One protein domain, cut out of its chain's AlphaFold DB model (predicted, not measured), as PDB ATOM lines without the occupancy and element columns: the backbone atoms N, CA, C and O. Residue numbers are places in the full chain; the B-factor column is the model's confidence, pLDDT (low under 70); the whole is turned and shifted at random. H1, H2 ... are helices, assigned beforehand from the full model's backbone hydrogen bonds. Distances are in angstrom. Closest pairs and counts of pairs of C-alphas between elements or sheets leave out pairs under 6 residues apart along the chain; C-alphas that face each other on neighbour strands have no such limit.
ATOM      1  N   ASP A 149      48.144  -8.809  20.922       77.44
ATOM      2  CA  ASP A 149      46.897  -9.557  20.775       77.44
ATOM      3  C   ASP A 149      45.940  -8.828  19.812       77.44
ATOM      4  O   ASP A 149      46.260  -7.764  19.270       77.44
ATOM      5  N   GLY A 150      44.761  -9.410  19.571       80.19
ATOM      6  CA  GLY A 150      43.752  -8.807  18.694       80.19
ATOM      7  C   GLY A 150      43.326  -7.405  19.144       80.19
ATOM      8  O   GLY A 150      43.139  -6.532  18.299       80.19
ATOM      9  N   ASP A 151      43.252  -7.163  20.457       83.38
ATOM     10  CA  ASP A 151      42.906  -5.856  21.024       83.38
ATOM     11  C   ASP A 151      44.010  -4.819  20.771       83.38
ATOM     12  O   ASP A 151      43.718  -3.669  20.444       83.38
ATOM     13  N   THR A 152      45.278  -5.223  20.873       85.00
ATOM     14  CA  THR A 152      46.435  -4.366  20.590       85.00
ATOM     15  C   THR A 152      46.454  -3.948  19.121       85.00
ATOM     16  O   THR A 152      46.555  -2.759  18.833       85.00
ATOM     17  N   ILE A 153      46.266  -4.897  18.195       85.81
ATOM     18  CA  ILE A 153      46.211  -4.613  16.749       85.81
ATOM     19  C   ILE A 153      45.008  -3.722  16.415       85.81
ATOM     20  O   ILE A 153      45.134  -2.767  15.650       85.81
ATOM     21  N   LEU A 154      43.837  -4.011  16.997       85.94
ATOM     22  CA  LEU A 154      42.632  -3.211  16.782       85.94
ATOM     23  C   LEU A 154      42.809  -1.779  17.292       85.94
ATOM     24  O   LEU A 154      42.369  -0.838  16.635       85.94
ATOM     25  N   LYS A 155      43.456  -1.603  18.445       86.06
ATOM     26  CA  LYS A 155      43.753  -0.281  18.987       86.06
ATOM     27  C   LYS A 155      44.679   0.504  18.060       86.06
ATOM     28  O   LYS A 155      44.357   1.647  17.760       86.06
ATOM     29  N   ASP A 156      45.767  -0.101  17.586       86.50
ATOM     30  CA  ASP A 156      46.705   0.565  16.675       86.50
ATOM     31  C   ASP A 156      45.989   1.033  15.392       86.50
ATOM     32  O   ASP A 156      46.139   2.181  14.980       86.50
ATOM     33  N   GLN A 157      45.108   0.197  14.831       85.75
ATOM     34  CA  GLN A 157      44.275   0.555  13.676       85.75
ATOM     35  C   GLN A 157      43.333   1.741  13.963       85.75
ATOM     36  O   GLN A 157      43.096   2.577  13.091       85.75
ATOM     37  N   LEU A 158      42.751   1.809  15.165       83.94
ATOM     38  CA  LEU A 158      41.876   2.914  15.569       83.94
ATOM     39  C   LEU A 158      42.660   4.207  15.819       83.94
ATOM     40  O   LEU A 158      42.175   5.277  15.453       83.94
ATOM     41  N   ASP A 159      43.848   4.114  16.420       84.19
ATOM     42  CA  ASP A 159      44.734   5.254  16.661       84.19
ATOM     43  C   ASP A 159      45.182   5.866  15.315       84.19
ATOM     44  O   ASP A 159      45.086   7.082  15.142       84.19
ATOM     45  N   GLU A 160      45.528   5.039  14.315       82.44
ATOM     46  CA  GLU A 160      45.831   5.494  12.945       82.44
ATOM     47  C   GLU A 160      44.660   6.248  12.289       82.44
ATOM     48  O   GLU A 160      44.871   7.269  11.636       82.44
ATOM     49  N   LEU A 161      43.417   5.793  12.490       77.56
ATOM     50  CA  LEU A 161      42.227   6.494  11.986       77.56
ATOM     51  C   LEU A 161      41.974   7.826  12.707       77.56
ATOM     52  O   LEU A 161      41.408   8.738  12.111       77.56
ATOM     53  N   CYS A 162      42.352   7.944  13.983       68.88
ATOM     54  CA  CYS A 162      42.156   9.164  14.774       68.88
ATOM     55  C   CYS A 162      43.174  10.267  14.450       68.88
ATOM     56  O   CYS A 162      42.900  11.438  14.722       68.88
ATOM     57  N   ASP A 163      44.332   9.904  13.897       64.75
ATOM     58  CA  ASP A 163      45.350  10.854  13.441       64.75
ATOM     59  C   ASP A 163      44.955  11.554  12.123       64.75
ATOM     60  O   ASP A 163      45.514  12.600  11.775       64.75
ATOM     61  N   GLU A 164      43.958  11.027  11.408       63.03
ATOM     62  CA  GLU A 164      43.287  11.695  10.294       63.03
ATOM     63  C   GLU A 164      42.045  12.451  10.810       63.03
ATOM     64  O   GLU A 164      41.404  12.017  11.764       63.03
ATOM     65  N   ASP A 165      41.671  13.589  10.199       62.97
ATOM     66  CA  ASP A 165      40.407  14.299  10.490       62.97
ATOM     67  C   ASP A 165      39.207  13.442  10.025       62.97
ATOM     68  O   ASP A 165      38.520  13.737   9.038       62.97
ATOM     69  N   TYR A 166      38.981  12.322  10.705       67.50
ATOM     70  CA  TYR A 166      38.074  11.276  10.285       67.50
ATOM     71  C   TYR A 166      36.641  11.680  10.637       67.50
ATOM     72  O   TYR A 166      36.178  11.620  11.779       67.50
ATOM     73  N   THR A 167      35.931  12.163   9.620       74.81
ATOM     74  CA  THR A 167      34.527  12.577   9.688       74.81
ATOM     75  C   THR A 167      33.673  11.631   8.843       74.81
ATOM     76  O   THR A 167      34.149  11.077   7.860       74.81
ATOM     77  N   GLY A 168      32.403  11.429   9.217       81.19
ATOM     78  CA  GLY A 168      31.462  10.594   8.449       81.19
ATOM     79  C   GLY A 168      31.116   9.228   9.058       81.19
ATOM     80  O   GLY A 168      30.087   8.671   8.680       81.19
ATOM     81  N   ILE A 169      31.851   8.746  10.076       86.38
ATOM     82  CA  ILE A 169      31.551   7.470  10.776       86.38
ATOM     83  C   ILE A 169      30.080   7.370  11.182       86.38
ATOM     84  O   ILE A 169      29.450   6.323  11.042       86.38
ATOM     85  N   TYR A 170      29.525   8.455  11.729       88.06
ATOM     86  CA  TYR A 170      28.136   8.463  12.176       88.06
ATOM     87  C   TYR A 170      27.175   8.109  11.036       88.06
ATOM     88  O   TYR A 170      26.308   7.249  11.204       88.06
ATOM     89  N   ASP A 171      27.339   8.751   9.882       89.56
ATOM     90  CA  ASP A 171      26.463   8.539   8.735       89.56
ATOM     91  C   ASP A 171      26.620   7.124   8.171       89.56
ATOM     92  O   ASP A 171      25.615   6.511   7.807       89.56
ATOM     93  N   GLU A 172      27.833   6.568   8.185       91.50
ATOM     94  CA  GLU A 172      28.101   5.180   7.789       91.50
ATOM     95  C   GLU A 172      27.413   4.176   8.721       91.50
ATOM     96  O   GLU A 172      26.648   3.327   8.258       91.50
ATOM     97  N   ILE A 173      27.586   4.306  10.043       92.44
ATOM     98  CA  ILE A 173      26.954   3.415  11.030       92.44
ATOM     99  C   ILE A 173      25.425   3.475  10.915       92.44
ATOM    100  O   ILE A 173      24.744   2.444  10.949       92.44
ATOM    101  N   ILE A 174      24.861   4.675  10.761       93.31
ATOM    102  CA  ILE A 174      23.417   4.852  10.584       93.31
ATOM    103  C   ILE A 174      22.948   4.332   9.221       93.31
ATOM    104  O   ILE A 174      21.837   3.805   9.131       93.31
ATOM    105  N   GLY A 175      23.769   4.448   8.177       95.19
ATOM    106  CA  GLY A 175      23.548   3.835   6.869       95.19
ATOM    107  C   GLY A 175      23.398   2.320   6.986       95.19
ATOM    108  O   GLY A 175      22.336   1.789   6.660       95.19
ATOM    109  N   ILE A 176      24.384   1.650   7.587       94.94
ATOM    110  CA  ILE A 176      24.372   0.197   7.829       94.94
ATOM    111  C   ILE A 176      23.140  -0.203   8.659       94.94
ATOM    112  O   ILE A 176      22.436  -1.160   8.333       94.94
ATOM    113  N   TRP A 177      22.807   0.560   9.708       94.88
ATOM    114  CA  TRP A 177      21.617   0.293  10.526       94.88
ATOM    115  C   TRP A 177      20.299   0.397   9.743       94.88
ATOM    116  O   TRP A 177      19.349  -0.342  10.028       94.88
ATOM    117  N   LYS A 178      20.215   1.308   8.766       94.19
ATOM    118  CA  LYS A 178      19.044   1.466   7.887       94.19
ATOM    119  C   LYS A 178      18.943   0.347   6.851       94.19
ATOM    120  O   LYS A 178      17.825  -0.036   6.516       94.19
ATOM    121  N   GLU A 179      20.072  -0.163   6.365       96.62
ATOM    122  CA  GLU A 179      20.132  -1.265   5.395       96.62
ATOM    123  C   GLU A 179      19.835  -2.635   6.018       96.62
ATOM    124  O   GLU A 179      19.303  -3.518   5.339       96.62
ATOM    125  N   ALA A 180      20.114  -2.801   7.317       94.88
ATOM    126  CA  ALA A 180      19.792  -4.008   8.070       94.88
ATOM    127  C   ALA A 180      18.301  -4.380   7.948       94.88
ATOM    128  O   ALA A 180      17.397  -3.586   8.240       94.88
ATOM    129  N   ARG A 181      18.039  -5.625   7.544       93.75
ATOM    130  CA  ARG A 181      16.706  -6.123   7.179       93.75
ATOM    131  C   ARG A 181      15.927  -6.636   8.383       93.75
ATOM    132  O   ARG A 181      14.699  -6.587   8.381       93.75
ATOM    133  N   THR A 182      16.622  -7.121   9.409       94.62
ATOM    134  CA  THR A 182      16.023  -7.764  10.584       94.62
ATOM    135  C   THR A 182      16.322  -7.014  11.881       94.62
ATOM    136  O   THR A 182      17.355  -6.359  12.035       94.62
ATOM    137  N   ASP A 183      15.442  -7.158  12.877       94.12
ATOM    138  CA  ASP A 183      15.673  -6.597  14.216       94.12
ATOM    139  C   ASP A 183      16.904  -7.204  14.900       94.12
ATOM    140  O   ASP A 183      17.564  -6.543  15.705       94.12
ATOM    141  N   ARG A 184      17.250  -8.451  14.551       94.00
ATOM    142  CA  ARG A 184      18.467  -9.108  15.032       94.00
ATOM    143  C   ARG A 184      19.718  -8.406  14.506       94.00
ATOM    144  O   ARG A 184      20.566  -8.055  15.318       94.00
ATOM    145  N   GLU A 185      19.817  -8.155  13.200       94.56
ATOM    146  CA  GLU A 185      20.941  -7.415  12.599       94.56
ATOM    147  C   GLU A 185      21.063  -6.014  13.211       94.56
ATOM    148  O   GLU A 185      22.131  -5.621  13.677       94.56
ATOM    149  N   LYS A 186      19.939  -5.300  13.342       94.19
ATOM    150  CA  LYS A 186      19.889  -3.988  14.007       94.19
ATOM    151  C   LYS A 186      20.366  -4.034  15.454       94.19
ATOM    152  O   LYS A 186      20.953  -3.065  15.932       94.19
ATOM    153  N   SER A 187      20.081  -5.118  16.173       94.94
ATOM    154  CA  SER A 187      20.547  -5.333  17.544       94.94
ATOM    155  C   SER A 187      22.053  -5.607  17.600       94.94
ATOM    156  O   SER A 187      22.731  -5.061  18.465       94.94
ATOM    157  N   LEU A 188      22.595  -6.381  16.654       95.50
ATOM    158  CA  LEU A 188      24.037  -6.634  16.554       95.50
ATOM    159  C   LEU A 188      24.821  -5.344  16.277       95.50
ATOM    160  O   LEU A 188      25.804  -5.087  16.962       95.50
ATOM    161  N   ILE A 189      24.329  -4.483  15.381       95.00
ATOM    162  CA  ILE A 189      24.946  -3.173  15.101       95.00
ATOM    163  C   ILE A 189      24.959  -2.288  16.356       95.00
ATOM    164  O   ILE A 189      25.977  -1.683  16.678       95.00
ATOM    165  N   LYS A 190      23.847  -2.242  17.106       94.88
ATOM    166  CA  LYS A 190      23.769  -1.489  18.373       94.88
ATOM    167  C   LYS A 190      24.779  -1.989  19.403       94.88
ATOM    168  O   LYS A 190      25.426  -1.171  20.045       94.88
ATOM    169  N   LYS A 191      24.902  -3.313  19.550       96.44
ATOM    170  CA  LYS A 191      25.873  -3.930  20.462       96.44
ATOM    171  C   LYS A 191      27.304  -3.608  20.051       96.44
ATOM    172  O   LYS A 191      28.084  -3.217  20.900       96.44
ATOM    173  N   MET A 192      27.615  -3.714  18.761       94.44
ATOM    174  CA  MET A 192      28.937  -3.389  18.234       94.44
ATOM    175  C   MET A 192      29.300  -1.921  18.502       94.44
ATOM    176  O   MET A 192      30.375  -1.650  19.027       94.44
ATOM    177  N   PHE A 193      28.382  -0.980  18.247       93.81
ATOM    178  CA  PHE A 193      28.578   0.438  18.581       93.81
ATOM    179  C   PHE A 193      28.882   0.651  20.071       93.81
ATOM    180  O   PHE A 193      29.795   1.394  20.426       93.81
ATOM    181  N   GLU A 194      28.120  -0.002  20.946       95.56
ATOM    182  CA  GLU A 194      28.309   0.096  22.394       95.56
ATOM    183  C   GLU A 194      29.648  -0.507  22.840       95.56
ATOM    184  O   GLU A 194      30.330   0.093  23.666       95.56
ATOM    185  N   THR A 195      30.072  -1.629  22.246       92.44
ATOM    186  CA  THR A 195      31.392  -2.230  22.485       92.44
ATOM    187  C   THR A 195      32.527  -1.265  22.143       92.44
ATOM    188  O   THR A 195      33.459  -1.140  22.930       92.44
ATOM    189  N   PHE A 196      32.439  -0.549  21.017       86.69
ATOM    190  CA  PHE A 196      33.488   0.385  20.592       86.69
ATOM    191  C   PHE A 196      33.505   1.701  21.375       86.69
ATOM    192  O   PHE A 196      34.567   2.252  21.643       86.69
ATOM    193  N   THR A 197      32.333   2.240  21.716       88.31
ATOM    194  CA  THR A 197      32.220   3.607  22.257       88.31
ATOM    195  C   THR A 197      32.006   3.660  23.767       88.31
ATOM    196  O   THR A 197      32.134   4.725  24.372       88.31
ATOM    197  N   GLY A 198      31.629   2.538  24.385       92.75
ATOM    198  CA  GLY A 198      31.236   2.464  25.792       92.75
ATOM    199  C   GLY A 198      29.885   3.117  26.116       92.75
ATOM    200  O   GLY A 198      29.529   3.208  27.290       92.75
ATOM    201  N   ILE A 199      29.125   3.584  25.116       94.81
ATOM    202  CA  ILE A 199      27.790   4.176  25.277       94.81
ATOM    203  C   ILE A 199      26.791   3.506  24.331       94.81
ATOM    204  O   ILE A 199      27.104   3.194  23.183       94.81
ATOM    205  N   SER A 200      25.555   3.295  24.789       96.19
ATOM    206  CA  SER A 200      24.526   2.726  23.924       96.19
ATOM    207  C   SER A 200      24.208   3.668  22.753       96.19
ATOM    208  O   SER A 200      24.178   4.894  22.901       96.19
ATOM    209  N   LEU A 201      23.889   3.107  21.578       94.19
ATOM    210  CA  LEU A 201      23.519   3.921  20.410       94.19
ATOM    211  C   LEU A 201      22.313   4.836  20.698       94.19
ATOM    212  O   LEU A 201      22.213   5.928  20.147       94.19
ATOM    213  N   LYS A 202      21.398   4.409  21.577       95.00
ATOM    214  CA  LYS A 202      20.244   5.221  21.982       95.00
ATOM    215  C   LYS A 202      20.688   6.466  22.749       95.00
ATOM    216  O   LYS A 202      20.283   7.563  22.379       95.00
ATOM    217  N   ASP A 203      21.518   6.293  23.773       96.44
ATOM    218  CA  ASP A 203      21.968   7.399  24.623       96.44
ATOM    219  C   ASP A 203      22.843   8.377  23.826       96.44
ATOM    220  O   ASP A 203      22.751   9.594  23.993       96.44
ATOM    221  N   TYR A 204      23.633   7.857  22.883       95.69
ATOM    222  CA  TYR A 204      24.372   8.684  21.936       95.69
ATOM    223  C   TYR A 204      23.444   9.522  21.039       95.69
ATOM    224  O   TYR A 204      23.642  10.730  20.913       95.69
ATOM    225  N   LEU A 205      22.397   8.928  20.453       94.69
ATOM    226  CA  LEU A 205      21.431   9.669  19.630       94.69
ATOM    227  C   LEU A 205      20.682  10.737  20.436       94.69
ATOM    228  O   LEU A 205      20.456  11.835  19.928       94.69
ATOM    229  N   GLU A 206      20.323  10.444  21.688       95.12
ATOM    230  CA  GLU A 206      19.730  11.430  22.598       95.12
ATOM    231  C   GLU A 206      20.678  12.612  22.827       95.12
ATOM    232  O   GLU A 206      20.262  13.766  22.697       95.12
ATOM    233  N   LYS A 207      21.967  12.339  23.065       94.75
ATOM    234  CA  LYS A 207      22.999  13.374  23.178       94.75
ATOM    235  C   LYS A 207      23.098  14.219  21.903       94.75
ATOM    236  O   LYS A 207      23.095  15.442  22.003       94.75
ATOM    237  N   CYS A 208      23.109  13.600  20.720       92.75
ATOM    238  CA  CYS A 208      23.130  14.327  19.445       92.75
ATOM    239  C   CYS A 208      21.936  15.277  19.306       92.75
ATOM    240  O   CYS A 208      22.112  16.436  18.934       92.75
ATOM    241  N   VAL A 209      20.723  14.812  19.623       93.81
ATOM    242  CA  VAL A 209      19.508  15.638  19.538       93.81
ATOM    243  C   VAL A 209      19.599  16.853  20.461       93.81
ATOM    244  O   VAL A 209      19.271  17.957  20.027       93.81
ATOM    245  N   ILE A 210      20.058  16.663  21.703       93.94
ATOM    246  CA  ILE A 210      20.213  17.746  22.684       93.94
ATOM    247  C   ILE A 210      21.245  18.764  22.194       93.94
ATOM    248  O   ILE A 210      20.911  19.935  22.035       93.94
ATOM    249  N   THR A 211      22.461  18.317  21.875       92.00
ATOM    250  CA  THR A 211      23.560  19.211  21.481       92.00
ATOM    251  C   THR A 211      23.235  19.987  20.203       92.00
ATOM    252  O   THR A 211      23.425  21.197  20.153       92.00
ATOM    253  N   ILE A 212      22.661  19.338  19.181       90.38
ATOM    254  CA  ILE A 212      22.271  20.024  17.936       90.38
ATOM    255  C   ILE A 212      21.167  21.061  18.193       90.38
ATOM    256  O   ILE A 212      21.143  22.115  17.553       90.38
ATOM    257  N   ALA A 213      20.221  20.769  19.090       89.44
ATOM    258  CA  ALA A 213      19.164  21.712  19.438       89.44
ATOM    259  C   ALA A 213      19.707  22.937  20.195       89.44
ATOM    260  O   ALA A 213      19.257  24.051  19.927       89.44
ATOM    261  N   GLU A 214      20.674  22.736  21.094       89.69
ATOM    262  CA  GLU A 214      21.354  23.804  21.838       89.69
ATOM    263  C   GLU A 214      22.166  24.720  20.914       89.69
ATOM    264  O   GLU A 214      21.997  25.938  20.972       89.69
ATOM    265  N   GLU A 215      22.965  24.161  20.002       86.50
ATOM    266  CA  GLU A 215      23.734  24.941  19.018       86.50
ATOM    267  C   GLU A 215      22.814  25.817  18.153       86.50
ATOM    268  O   GLU A 215      22.996  27.030  18.058       86.50
ATOM    269  N   LYS A 216      21.719  25.248  17.629       83.25
ATOM    270  CA  LYS A 216      20.719  26.009  16.855       83.25
ATOM    271  C   LYS A 216      20.031  27.120  17.647       83.25
ATOM    272  O   LYS A 216      19.508  28.059  17.045       83.25
ATOM    273  N   HIS A 217      19.935  26.982  18.968       79.25
ATOM    274  CA  HIS A 217      19.386  28.022  19.831       79.25
ATOM    275  C   HIS A 217      20.413  29.134  20.081       79.25
ATOM    276  O   HIS A 217      20.030  30.297  20.132       79.25
ATOM    277  N   ASN A 218      21.694  28.791  20.205       74.62
ATOM    278  CA  ASN A 218      22.782  29.743  20.435       74.62
ATOM    279  C   ASN A 218      23.182  30.532  19.173       74.62
ATOM    280  O   ASN A 218      23.761  31.609  19.288       74.62
TER     281      ASN A 218
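This is residues 149 to 218 of the 220 residues of an uncharacterized protein of Ruminococcus sp. AM42-10AC (UniProt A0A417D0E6). What shape do these atoms make? H2 and H3 stand side by side, running opposite ways, and two arms stick out from this pair in different directions: residues 149 to 172, with H1, and residues 205 to 218 of H4. How much is printed, and how tightly is it folded? The printed part has 70 residues with four named helices, H1, H2, H3 and H4 along the chain, and no named strand; its class is all helix. It is loose, with a radius of gyration of the C-alphas of 14.6 A and spans of 46 by 34 by 19 A.

What does the longest helix meet? H4, residues 201 to 218, only just touches H3, residues 183 to 197, with 3 pairs of C-alphas within 8 A; the closest are those of Lys 190 and Leu 201, 5.8 A apart. H4 touches with residue 201 alone, and H3 with residues 190 to 194 alone. They run the same way at a steep tilt of 68 degrees, only just short of about perpendicular. What is near the other helices? H2, residues 169 to 179, is close to H3 but not clearly touching: the closest C-alphas, of Trp 177 and Lys 186, are 5.8 A apart, at a shallow tilt of 14 degrees, opposite ways. H1, residues 150 to 162, is apart from H2, H3 and H4. How are the backbones? In H1, H2, H3 and H4 every O i to N i+4 pair is within hydrogen-bond range.

Where does H4 run? It spans 25.8 A, from C-alpha 201 at (23.519, 3.921, 20.410) to C-alpha 218 at (22.782, 29.743, 20.435). How long are the others? H3 spans 21.0 A, H1 18.5 A from C-alpha 150 at (43.752, -8.807, 18.694), and H2 15.4 A.

How far does it reach? The two C-alphas farthest apart, of Asp 149 and His 217, are 46.6 A apart. Are there cuts, long links or weak places? The printed part has no cut; the links H2 to H3 and H3 to H4 are tight and H1 to H2 is short. Residues 162 to 166 are under 70 in pLDDT, with a mean of 88.4 for the printed part.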